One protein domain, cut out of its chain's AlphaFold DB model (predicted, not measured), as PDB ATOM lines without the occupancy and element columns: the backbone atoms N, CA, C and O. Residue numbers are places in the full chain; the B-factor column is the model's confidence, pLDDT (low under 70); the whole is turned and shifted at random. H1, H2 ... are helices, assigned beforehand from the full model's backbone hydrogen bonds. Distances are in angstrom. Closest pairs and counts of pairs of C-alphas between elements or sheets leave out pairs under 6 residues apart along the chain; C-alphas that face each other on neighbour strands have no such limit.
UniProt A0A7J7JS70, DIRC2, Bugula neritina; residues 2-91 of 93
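What this domain is: This is residues 2 to 91 of the 93 residues of the protein "DIRC2" of Bugula neritina (UniProt A0A7J7JS70). What shape? H2 and H3 form a wide, open U, H1 meets H2 in a V, and residues 84 to 91, mostly H4, stick out. What is printed? The printed part has 90 residues with four named helices, H1 to H4, class all helix; it is loose, radius of gyration of the C-alphas 17.7 A, spanning 64 by 25 by 23 A.

How they stand to each other: What touches? H2, residues 25 to 47, touches H1, residues 2 to 20, with residues 25 to 29 alone, opposite ways at a steep tilt of 53 degrees; the closest C-alphas, of Glu 25 and Cys 17, are 5.6 A apart. What else? H3, residues 57 to 76, is apart from these; H4, residues 82 to 90, is near H1. Every O i to N i+4 pair is within hydrogen-bond range in H4, 12 of 15 in H1, 18 of 19 in H2, 14 of 16 in H3.

Where its parts are: How long? H2 measures 33.6 A from first to last C-alpha, H3 29.5 A. Where? C-alpha 2 is at (39.914, 59.335, 73.912), C-alpha 90 at (35.892, 35.702, 38.457).

The domain as a whole: How large? The farthest C-alphas, of Pro 50 and Ile 91, are 63.8 A apart. What is uncertain? Residues 2 to 5, 50 to 55 and 77 to 91 have pLDDT under 70.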
ATOM      1  N   SER A   2      40.501  60.671  73.713       54.62
ATOM      2  CA  SER A   2      39.914  59.335  73.912       54.62
ATOM      3  C   SER A   2      39.289  58.673  72.668       54.62
ATOM      4  O   SER A   2      39.273  57.455  72.586       54.62
ATOM      5  N   LEU A   3      38.783  59.430  71.683       58.88
ATOM      6  CA  LEU A   3      38.138  58.843  70.493       58.88
ATOM      7  C   LEU A   3      39.129  58.190  69.518       58.88
ATOM      8  O   LEU A   3      38.810  57.167  68.926       58.88
ATOM      9  N   VAL A   4      40.326  58.764  69.373       62.44
ATOM     10  CA  VAL A   4      41.340  58.256  68.435       62.44
ATOM     11  C   VAL A   4      41.893  56.918  68.924       62.44
ATOM     12  O   VAL A   4      42.030  55.989  68.139       62.44
ATOM     13  N   GLU A   5      42.120  56.781  70.234       62.84
ATOM     14  CA  GLU A   5      42.589  55.519  70.816       62.84
ATOM     15  C   GLU A   5      41.518  54.425  70.808       62.84
ATOM     16  O   GLU A   5      41.827  53.270  70.541       62.84
ATOM     17  N   ASN A   6      40.246  54.768  71.035       74.12
ATOM     18  CA  ASN A   6      39.177  53.768  70.989       74.12
ATOM     19  C   ASN A   6      38.811  53.356  69.554       74.12
ATOM     20  O   ASN A   6      38.338  52.242  69.353       74.12
ATOM     21  N   GLY A   7      39.036  54.222  68.561       78.25
ATOM     22  CA  GLY A   7      38.783  53.914  67.150       78.25
ATOM     23  C   GLY A   7      39.903  53.127  66.466       78.25
ATOM     24  O   GLY A   7      39.629  52.381  65.531       78.25
ATOM     25  N   VAL A   8      41.155  53.249  66.927       81.94
ATOM     26  CA  VAL A   8      42.291  52.557  66.287       81.94
ATOM     27  C   VAL A   8      42.317  51.058  66.590       81.94
ATOM     28  O   VAL A   8      42.763  50.274  65.760       81.94
ATOM     29  N   ILE A   9      41.815  50.654  67.760       82.25
ATOM     30  CA  ILE A   9      41.771  49.250  68.179       82.25
ATOM     31  C   ILE A   9      40.924  48.413  67.209       82.25
ATOM     32  O   ILE A   9      41.482  47.483  66.633       82.25
ATOM     33  N   PRO A  10      39.630  48.714  66.962       84.81
ATOM     34  CA  PRO A  10      38.833  47.934  66.016       84.81
ATOM     35  C   PRO A  10      39.408  47.989  64.595       84.81
ATOM     36  O   PRO A  10      39.470  46.955  63.940       84.81
ATOM     37  N   LEU A  11      39.928  49.144  64.160       84.69
ATOM     38  CA  LEU A  11      40.556  49.292  62.843       84.69
ATOM     39  C   LEU A  11      41.769  48.358  62.659       84.69
ATOM     40  O   LEU A  11      41.970  47.796  61.586       84.69
ATOM     41  N   TYR A  12      42.569  48.167  63.709       82.62
ATOM     42  CA  TYR A  12      43.701  47.239  63.698       82.62
ATOM     43  C   TYR A  12      43.262  45.770  63.604       82.62
ATOM     44  O   TYR A  12      43.906  44.980  62.914       82.62
ATOM     45  N   TYR A  13      42.163  45.400  64.267       84.31
ATOM     46  CA  TYR A  13      41.601  44.051  64.162       84.31
ATOM     47  C   TYR A  13      41.016  43.774  62.771       84.31
ATOM     48  O   TYR A  13      41.278  42.705  62.225       84.31
ATOM     49  N   GLU A  14      40.299  44.732  62.176       85.44
ATOM     50  CA  GLU A  14      39.772  44.604  60.809       85.44
ATOM     51  C   GLU A  14      40.900  44.423  59.783       85.44
ATOM     52  O   GLU A  14      40.875  43.469  59.006       85.44
ATOM     53  N   LEU A  15      41.946  45.258  59.846       83.94
ATOM     54  CA  LEU A  15      43.102  45.154  58.948       83.94
ATOM     55  C   LEU A  15      43.804  43.792  59.049       83.94
ATOM     56  O   LEU A  15      44.265  43.246  58.047       83.94
ATOM     57  N   ALA A  16      43.914  43.237  60.256       82.12
ATOM     58  CA  ALA A  16      44.547  41.939  60.440       82.12
ATOM     59  C   ALA A  16      43.709  40.787  59.890       82.12
ATOM     60  O   ALA A  16      44.290  39.894  59.282       82.12
ATOM     61  N   CYS A  17      42.386  40.817  60.059       81.81
ATOM     62  CA  CYS A  17      41.493  39.835  59.440       81.81
ATOM     63  C   CYS A  17      41.566  39.893  57.906       81.81
ATOM     64  O   CYS A  17      41.628  38.847  57.259       81.81
ATOM     65  N   ASP A  18      41.656  41.093  57.327       81.31
ATOM     66  CA  ASP A  18      41.846  41.260  55.882       81.31
ATOM     67  C   ASP A  18      43.201  40.707  55.404       81.31
ATOM     68  O   ASP A  18      43.291  40.109  54.330       81.31
ATOM     69  N   CYS A  19      44.259  40.858  56.208       77.50
ATOM     70  CA  CYS A  19      45.598  40.358  55.880       77.50
ATOM     71  C   CYS A  19      45.754  38.837  56.045       77.50
ATOM     72  O   CYS A  19      46.641  38.254  55.422       77.50
ATOM     73  N   THR A  20      44.952  38.189  56.895       77.56
ATOM     74  CA  THR A  20      45.064  36.746  57.176       77.56
ATOM     75  C   THR A  20      44.077  35.885  56.398       77.56
ATOM     76  O   THR A  20      44.083  34.665  56.564       77.56
ATOM     77  N   PHE A  21      43.255  36.455  55.519       71.12
ATOM     78  CA  PHE A  21      42.333  35.678  54.690       71.12
ATOM     79  C   PHE A  21      43.088  34.610  53.859       71.12
ATOM     80  O   PHE A  21      44.110  34.939  53.252       71.12
ATOM     81  N   PRO A  22      42.638  33.333  53.796       71.62
ATOM     82  CA  PRO A  22      41.335  32.771  54.194       71.62
ATOM     83  C   PRO A  22      41.312  32.098  55.588       71.62
ATOM     84  O   PRO A  22      40.703  31.040  55.760       71.62
ATOM     85  N   VAL A  23      42.017  32.641  56.583       77.62
ATOM     86  CA  VAL A  23      41.982  32.137  57.970       77.62
ATOM     87  C   VAL A  23      40.734  32.646  58.701       77.62
ATOM     88  O   VAL A  23      40.251  33.742  58.438       77.62
ATOM     89  N   ASP A  24      40.221  31.846  59.640       84.44
ATOM     90  CA  ASP A  24      39.106  32.223  60.515       84.44
ATOM     91  C   ASP A  24      39.385  33.539  61.271       84.44
ATOM     92  O   ASP A  24      40.429  33.713  61.917       84.44
ATOM     93  N   GLU A  25      38.426  34.464  61.215       82.19
ATOM     94  CA  GLU A  25      38.505  35.776  61.871       82.19
ATOM     95  C   GLU A  25      38.638  35.630  63.393       82.19
ATOM     96  O   GLU A  25      39.407  36.352  64.035       82.19
ATOM     97  N   GLY A  26      37.938  34.643  63.969       85.25
ATOM     98  CA  GLY A  26      37.971  34.340  65.395       85.25
ATOM     99  C   GLY A  26      39.362  33.917  65.862       85.25
ATOM    100  O   GLY A  26      39.856  34.427  66.873       85.25
ATOM    101  N   LEU A  27      40.033  33.045  65.104       86.00
ATOM    102  CA  LEU A  27      41.413  32.641  65.381       86.00
ATOM    103  C   LEU A  27      42.389  33.823  65.281       86.00
ATOM    104  O   LEU A  27      43.231  33.994  66.166       86.00
ATOM    105  N   THR A  28      42.255  34.655  64.246       86.19
ATOM    106  CA  THR A  28      43.102  35.847  64.051       86.19
ATOM    107  C   THR A  28      42.954  36.818  65.225       86.19
ATOM    108  O   THR A  28      43.947  37.233  65.831       86.19
ATOM    109  N   CYS A  29      41.714  37.104  65.631       87.44
ATOM    110  CA  CYS A  29      41.422  37.965  66.776       87.44
ATOM    111  C   CYS A  29      41.940  37.378  68.098       87.44
ATOM    112  O   CYS A  29      42.523  38.100  68.914       87.44
ATOM    113  N   ALA A  30      41.768  36.070  68.311       87.81
ATOM    114  CA  ALA A  30      42.218  35.385  69.520       87.81
ATOM    115  C   ALA A  30      43.748  35.390  69.653       87.81
ATOM    116  O   ALA A  30      44.273  35.673  70.736       87.81
ATOM    117  N   LEU A  31      44.474  35.127  68.562       88.56
ATOM    118  CA  LEU A  31      45.936  35.191  68.540       88.56
ATOM    119  C   LEU A  31      46.430  36.610  68.810       88.56
ATOM    120  O   LEU A  31      47.295  36.805  69.665       88.56
ATOM    121  N   MET A  32      45.832  37.605  68.159       85.75
ATOM    122  CA  MET A  32      46.204  39.002  68.349       85.75
ATOM    123  C   MET A  32      45.969  39.475  69.790       85.75
ATOM    124  O   MET A  32      46.843  40.092  70.403       85.75
ATOM    125  N   SER A  33      44.819  39.125  70.374       89.00
ATOM    126  CA  SER A  33      44.523  39.435  71.775       89.00
ATOM    127  C   SER A  33      45.461  38.704  72.737       89.00
ATOM    128  O   SER A  33      45.858  39.275  73.755       89.00
ATOM    129  N   SER A  34      45.828  37.457  72.435       90.12
ATOM    130  CA  SER A  34      46.781  36.687  73.242       90.12
ATOM    131  C   SER A  34      48.165  37.331  73.224       90.12
ATOM    132  O   SER A  34      48.809  37.432  74.266       90.12
ATOM    133  N   TRP A  35      48.591  37.839  72.066       88.50
ATOM    134  CA  TRP A  35      49.852  38.558  71.913       88.50
ATOM    135  C   TRP A  35      49.871  39.864  72.712       88.50
ATOM    136  O   TRP A  35      50.814  40.115  73.463       88.50
ATOM    137  N   ASN A  36      48.791  40.646  72.642       88.62
ATOM    138  CA  ASN A  36      48.639  41.862  73.443       88.62
ATOM    139  C   ASN A  36      48.727  41.572  74.954       88.62
ATOM    140  O   ASN A  36      49.451  42.245  75.688       88.62
ATOM    141  N   ASN A  37      48.047  40.518  75.414       90.25
ATOM    142  CA  ASN A  37      48.089  40.105  76.817       90.25
ATOM    143  C   ASN A  37      49.474  39.598  77.243       90.25
ATOM    144  O   ASN A  37      49.888  39.845  78.376       90.25
ATOM    145  N   LEU A  38      50.217  38.935  76.353       92.06
ATOM    146  CA  LEU A  38      51.582  38.483  76.624       92.06
ATOM    147  C   LEU A  38      52.539  39.666  76.809       92.06
ATOM    148  O   LEU A  38      53.320  39.673  77.762       92.06
ATOM    149  N   PHE A  39      52.449  40.696  75.964       86.19
ATOM    150  CA  PHE A  39      53.240  41.919  76.142       86.19
ATOM    151  C   PHE A  39      52.883  42.658  77.431       86.19
ATOM    152  O   PHE A  39      53.786  43.076  78.159       86.19
ATOM    153  N   ALA A  40      51.591  42.767  77.756       86.31
ATOM    154  CA  ALA A  40      51.152  43.344  79.023       86.31
ATOM    155  C   ALA A  40      51.707  42.552  80.219       86.31
ATOM    156  O   ALA A  40      52.226  43.140  81.164       86.31
ATOM    157  N   PHE A  41      51.673  41.219  80.161       88.50
ATOM    158  CA  PHE A  41      52.238  40.358  81.200       88.50
ATOM    159  C   PHE A  41      53.746  40.572  81.379       88.50
ATOM    160  O   PHE A  41      54.219  40.732  82.504       88.50
ATOM    161  N   VAL A  42      54.500  40.642  80.279       86.69
ATOM    162  CA  VAL A  42      55.937  40.951  80.306       86.69
ATOM    163  C   VAL A  42      56.186  42.329  80.923       86.69
ATOM    164  O   VAL A  42      57.042  42.455  81.798       86.69
ATOM    165  N   PHE A  43      55.402  43.340  80.547       83.31
ATOM    166  CA  PHE A  43      55.486  44.682  81.125       83.31
ATOM    167  C   PHE A  43      55.219  44.686  82.640       83.31
ATOM    168  O   PHE A  43      55.976  45.291  83.400       83.31
ATOM    169  N   TYR A  44      54.212  43.943  83.104       84.00
ATOM    170  CA  TYR A  44      53.935  43.785  84.533       84.00
ATOM    171  C   TYR A  44      55.017  42.992  85.277       84.00
ATOM    172  O   TYR A  44      55.284  43.285  86.440       84.00
ATOM    173  N   MET A  45      55.694  42.034  84.638       82.94
ATOM    174  CA  MET A  45      56.839  41.356  85.264       82.94
ATOM    175  C   MET A  45      57.990  42.324  85.559       82.94
ATOM    176  O   MET A  45      58.632  42.203  86.601       82.94
ATOM    177  N   PHE A  46      58.225  43.326  84.706       77.56
ATOM    178  CA  PHE A  46      59.240  44.350  84.973       77.56
ATOM    179  C   PHE A  46      58.909  45.220  86.199       77.56
ATOM    180  O   PHE A  46      59.830  45.696  86.866       77.56
ATOM    181  N   TRP A  47      57.628  45.356  86.562       70.94
ATOM    182  CA  TRP A  47      57.187  46.062  87.772       70.94
ATOM    183  C   TRP A  47      57.631  45.378  89.076       70.94
ATOM    184  O   TRP A  47      57.816  46.044  90.092       70.94
ATOM    185  N   PHE A  48      57.865  44.061  89.064       72.50
ATOM    186  CA  PHE A  48      58.367  43.339  90.241       72.50
ATOM    187  C   PHE A  48      59.828  43.672  90.588       72.50
ATOM    188  O   PHE A  48      60.289  43.327  91.676       72.50
ATOM    189  N   SER A  49      60.566  44.349  89.700       73.00
ATOM    190  CA  SER A  49      61.937  44.776  89.976       73.00
ATOM    191  C   SER A  49      61.958  46.071  90.806       73.00
ATOM    192  O   SER A  49      61.539  47.122  90.310       73.00
ATOM    193  N   PRO A  50      62.516  46.064  92.035       65.88
ATOM    194  CA  PRO A  50      62.554  47.247  92.901       65.88
ATOM    195  C   PRO A  50      63.400  48.395  92.325       65.88
ATOM    196  O   PRO A  50      63.234  49.543  92.727       65.88
ATOM    197  N   TYR A  51      64.285  48.105  91.364       63.50
ATOM    198  CA  TYR A  51      65.120  49.102  90.691       63.50
ATOM    199  C   TYR A  51      64.349  49.909  89.632       63.50
ATOM    200  O   TYR A  51      64.613  51.094  89.443       63.50
ATOM    201  N   LEU A  52      63.375  49.283  88.957       62.03
ATOM    202  CA  LEU A  52      62.540  49.941  87.942       62.03
ATOM    203  C   LEU A  52      61.339  50.659  88.571       62.03
ATOM    204  O   LEU A  52      60.942  51.711  88.080       62.03
ATOM    205  N   ALA A  53      60.812  50.153  89.690       59.97
ATOM    206  CA  ALA A  53      59.701  50.782  90.409       59.97
ATOM    207  C   ALA A  53      60.025  52.199  90.935       59.97
ATOM    208  O   ALA A  53      59.119  53.002  91.137       59.97
ATOM    209  N   ALA A  54      61.308  52.523  91.134       63.03
ATOM    210  CA  ALA A  54      61.756  53.841  91.588       63.03
ATOM    211  C   ALA A  54      61.781  54.912  90.477       63.03
ATOM    212  O   ALA A  54      61.791  56.099  90.789       63.03
ATOM    213  N   ASN A  55      61.778  54.514  89.196       64.75
ATOM    214  CA  ASN A  55      61.904  55.418  88.051       64.75
ATOM    215  C   ASN A  55      60.726  55.243  87.081       64.75
ATOM    216  O   ASN A  55      60.751  54.408  86.178       64.75
ATOM    217  N   THR A  56      59.697  56.078  87.227       70.38
ATOM    218  CA  THR A  56      58.489  56.045  86.379       70.38
ATOM    219  C   THR A  56      58.750  56.493  84.932       70.38
ATOM    220  O   THR A  56      57.980  56.170  84.029       70.38
ATOM    221  N   GLU A  57      59.860  57.192  84.671       79.00
ATOM    222  CA  GLU A  57      60.217  57.679  83.330       79.00
ATOM    223  C   GLU A  57      60.388  56.541  82.313       79.00
ATOM    224  O   GLU A  57      60.027  56.694  81.143       79.00
ATOM    225  N   TRP A  58      60.849  55.367  82.761       76.12
ATOM    226  CA  TRP A  58      61.015  54.182  81.915       76.12
ATOM    227  C   TRP A  58      59.698  53.746  81.252       76.12
ATOM    228  O   TRP A  58      59.698  53.366  80.080       76.12
ATOM    229  N   MET A  59      58.562  53.854  81.947       77.75
ATOM    230  CA  MET A  59      57.260  53.456  81.395       77.75
ATOM    231  C   MET A  59      56.852  54.346  80.221       77.75
ATOM    232  O   MET A  59      56.374  53.855  79.200       77.75
ATOM    233  N   THR A  60      57.106  55.652  80.336       83.31
ATOM    234  CA  THR A  60      56.777  56.624  79.287       83.31
ATOM    235  C   THR A  60      57.655  56.407  78.058       83.31
ATOM    236  O   THR A  60      57.139  56.329  76.945       83.31
ATOM    237  N   TRP A  61      58.966  56.216  78.248       84.38
ATOM    238  CA  TRP A  61      59.879  55.890  77.148       84.38
ATOM    239  C   TRP A  61      59.548  54.552  76.480       84.38
ATOM    240  O   TRP A  61      59.675  54.432  75.263       84.38
ATOM    241  N   THR A  62      59.060  53.571  77.245       83.12
ATOM    242  CA  THR A  62      58.603  52.284  76.699       83.12
ATOM    243  C   THR A  62      57.337  52.455  75.856       83.12
ATOM    244  O   THR A  62      57.271  51.907  74.758       83.12
ATOM    245  N   CYS A  63      56.364  53.264  76.296       80.00
ATOM    246  CA  CYS A  63      55.183  53.600  75.490       80.00
ATOM    247  C   CYS A  63      55.551  54.355  74.206       80.00
ATOM    248  O   CYS A  63      55.070  54.000  73.131       80.00
ATOM    249  N   VAL A  64      56.444  55.346  74.288       86.06
ATOM    250  CA  VAL A  64      56.942  56.069  73.106       86.06
ATOM    251  C   VAL A  64      57.654  55.110  72.148       86.06
ATOM    252  O   VAL A  64      57.419  55.168  70.942       86.06
ATOM    253  N   GLY A  65      58.465  54.188  72.674       84.94
ATOM    254  CA  GLY A  65      59.118  53.136  71.895       84.94
ATOM    255  C   GLY A  65      58.124  52.192  71.215       84.94
ATOM    256  O   GLY A  65      58.295  51.879  70.040       84.94
ATOM    257  N   ALA A  66      57.054  51.793  71.907       83.25
ATOM    258  CA  ALA A  66      56.001  50.952  71.341       83.25
ATOM    259  C   ALA A  66      55.265  51.658  70.189       83.25
ATOM    260  O   ALA A  66      55.099  51.073  69.118       83.25
ATOM    261  N   CYS A  67      54.899  52.933  70.358       82.69
ATOM    262  CA  CYS A  67      54.296  53.727  69.284       82.69
ATOM    263  C   CYS A  67      55.257  53.918  68.100       82.69
ATOM    264  O   CYS A  67      54.848  53.791  66.947       82.69
ATOM    265  N   ALA A  68      56.537  54.183  68.370       86.38
ATOM    266  CA  ALA A  68      57.555  54.350  67.337       86.38
ATOM    267  C   ALA A  68      57.847  53.052  66.572       86.38
ATOM    268  O   ALA A  68      58.200  53.124  65.400       86.38
ATOM    269  N   LEU A  69      57.693  51.887  67.209       83.94
ATOM    270  CA  LEU A  69      57.867  50.567  66.596       83.94
ATOM    271  C   LEU A  69      56.625  50.108  65.814       83.94
ATOM    272  O   LEU A  69      56.760  49.393  64.821       83.94
ATOM    273  N   ALA A  70      55.429  50.567  66.191       79.81
ATOM    274  CA  ALA A  70      54.202  50.280  65.450       79.81
ATOM    275  C   ALA A  70      54.235  50.847  64.015       79.81
ATOM    276  O   ALA A  70      53.830  50.168  63.073       79.81
ATOM    277  N   VAL A  71      54.779  52.056  63.827       81.75
ATOM    278  CA  VAL A  71      54.884  52.727  62.514       81.75
ATOM    279  C   VAL A  71      55.696  51.926  61.476       81.75
ATOM    280  O   VAL A  71      55.184  51.698  60.380       81.75
ATOM    281  N   PRO A  72      56.930  51.460  61.755       81.44
ATOM    282  CA  PRO A  72      57.678  50.638  60.813       81.44
ATOM    283  C   PRO A  72      57.059  49.250  60.637       81.44
ATOM    284  O   PRO A  72      57.074  48.751  59.516       81.44
ATOM    285  N   MET A  73      56.476  48.635  61.678       76.44
ATOM    286  CA  MET A  73      55.779  47.347  61.519       76.44
ATOM    287  C   MET A  73      54.615  47.444  60.527       76.44
ATOM    288  O   MET A  73      54.474  46.568  59.677       76.44
ATOM    289  N   LEU A  74      53.842  48.533  60.573       74.50
ATOM    290  CA  LEU A  74      52.808  48.831  59.578       74.50
ATOM    291  C   LEU A  74      53.387  49.014  58.169       74.50
ATOM    292  O   LEU A  74      52.771  48.596  57.203       74.50
ATOM    293  N   HIS A  75      54.586  49.580  58.034       74.56
ATOM    294  CA  HIS A  75      55.224  49.742  56.725       74.56
ATOM    295  C   HIS A  75      55.714  48.416  56.117       74.56
ATOM    296  O   HIS A  75      55.810  48.284  54.898       74.56
ATOM    297  N   PHE A  76      56.035  47.425  56.956       71.00
ATOM    298  CA  PHE A  76      56.404  46.077  56.514       71.00
ATOM    299  C   PHE A  76      55.194  45.187  56.205       71.00
ATOM    300  O   PHE A  76      55.350  44.195  55.489       71.00
ATOM    301  N   MET A  77      54.008  45.533  56.713       64.12
ATOM    302  CA  MET A  77      52.744  44.902  56.337       64.12
ATOM    303  C   MET A  77      52.416  45.286  54.896       64.12
ATOM    304  O   MET A  77      51.745  46.273  54.620       64.12
ATOM    305  N   LYS A  78      52.944  44.512  53.950       57.66
ATOM    306  CA  LYS A  78      52.600  44.647  52.543       57.66
ATOM    307  C   LYS A  78      51.191  44.094  52.371       57.66
ATOM    308  O   LYS A  78      51.002  42.881  52.415       57.66
ATOM    309  N   GLU A  79      50.223  44.990  52.236       58.53
ATOM    310  CA  GLU A  79      48.826  44.659  51.969       58.53
ATOM    311  C   GLU A  79      48.706  43.745  50.740       58.53
ATOM    312  O   GLU A  79      48.819  44.176  49.593       58.53
ATOM    313  N   HIS A  80      48.518  42.446  50.981       54.75
ATOM    314  CA  HIS A  80      48.196  41.490  49.933       54.75
ATOM    315  C   HIS A  80      46.678  41.341  49.904       54.75
ATOM    316  O   HIS A  80      46.099  40.547  50.638       54.75
ATOM    317  N   TYR A  81      46.024  42.129  49.050       57.75
ATOM    318  CA  TYR A  81      44.588  42.021  48.800       57.75
ATOM    319  C   TYR A  81      44.277  40.735  48.024       57.75
ATOM    320  O   TYR A  81      43.997  40.766  46.829       57.75
ATOM    321  N   TYR A  82      44.320  39.589  48.699       56.91
ATOM    322  CA  TYR A  82      43.952  38.299  48.110       56.91
ATOM    323  C   TYR A  82      42.487  38.295  47.627       56.91
ATOM    324  O   TYR A  82      42.157  37.659  46.631       56.91
ATOM    325  N   ARG A  83      41.616  39.098  48.258       56.81
ATOM    326  CA  ARG A  83      40.224  39.300  47.825       56.81
ATOM    327  C   ARG A  83      40.104  39.978  46.451       56.81
ATOM    328  O   ARG A  83      39.185  39.649  45.713       56.81
ATOM    329  N   LEU A  84      41.033  40.875  46.091       55.66
ATOM    330  CA  LEU A  84      41.035  41.539  44.780       55.66
ATOM    331  C   LEU A  84      41.468  40.575  43.668       55.66
ATOM    332  O   LEU A  84      40.906  40.617  42.580       55.66
ATOM    333  N   ASP A  85      42.429  39.691  43.945       58.97
ATOM    334  CA  ASP A  85      42.874  38.668  42.987       58.97
ATOM    335  C   ASP A  85      41.759  37.652  42.701       58.97
ATOM    336  O   ASP A  85      41.521  37.298  41.547       58.97
ATOM    337  N   ILE A  86      41.023  37.230  43.737       60.28
ATOM    338  CA  ILE A  86      39.885  36.315  43.568       60.28
ATOM    339  C   ILE A  86      38.747  36.983  42.784       60.28
ATOM    340  O   ILE A  86      38.229  36.371  41.854       60.28
ATOM    341  N   ASP A  87      38.375  38.228  43.105       60.78
ATOM    342  CA  ASP A  87      37.311  38.934  42.372       60.78
ATOM    343  C   ASP A  87      37.723  39.276  40.929       60.78
ATOM    344  O   ASP A  87      36.883  39.237  40.032       60.78
ATOM    345  N   THR A  88      39.006  39.559  40.664       59.81
ATOM    346  CA  THR A  88      39.493  39.844  39.300       59.81
ATOM    347  C   THR A  88      39.439  38.595  38.419       59.81
ATOM    348  O   THR A  88      39.004  38.678  37.272       59.81
ATOM    349  N   HIS A  89      39.791  37.426  38.961       56.25
ATOM    350  CA  HIS A  89      39.735  36.166  38.216       56.25
ATOM    351  C   HIS A  89      38.310  35.666  37.926       56.25
ATOM    352  O   HIS A  89      38.127  34.904  36.983       56.25
ATOM    353  N   ILE A  90      37.296  36.094  38.687       56.53
ATOM    354  CA  ILE A  90      35.892  35.702  38.457       56.53
ATOM    355  C   ILE A  90      35.246  36.509  37.308       56.53
ATOM    356  O   ILE A  90      34.228  36.087  36.768       56.53
ATOM    357  N   ILE A  91      35.819  37.653  36.909       55.31
ATOM    358  CA  ILE A  91      35.254  38.542  35.871       55.31
ATOM    359  C   ILE A  91      35.773  38.202  34.454       55.31
ATOM    360  O   ILE A  91      35.208  38.673  33.468       55.31
TER     361      ILE A  91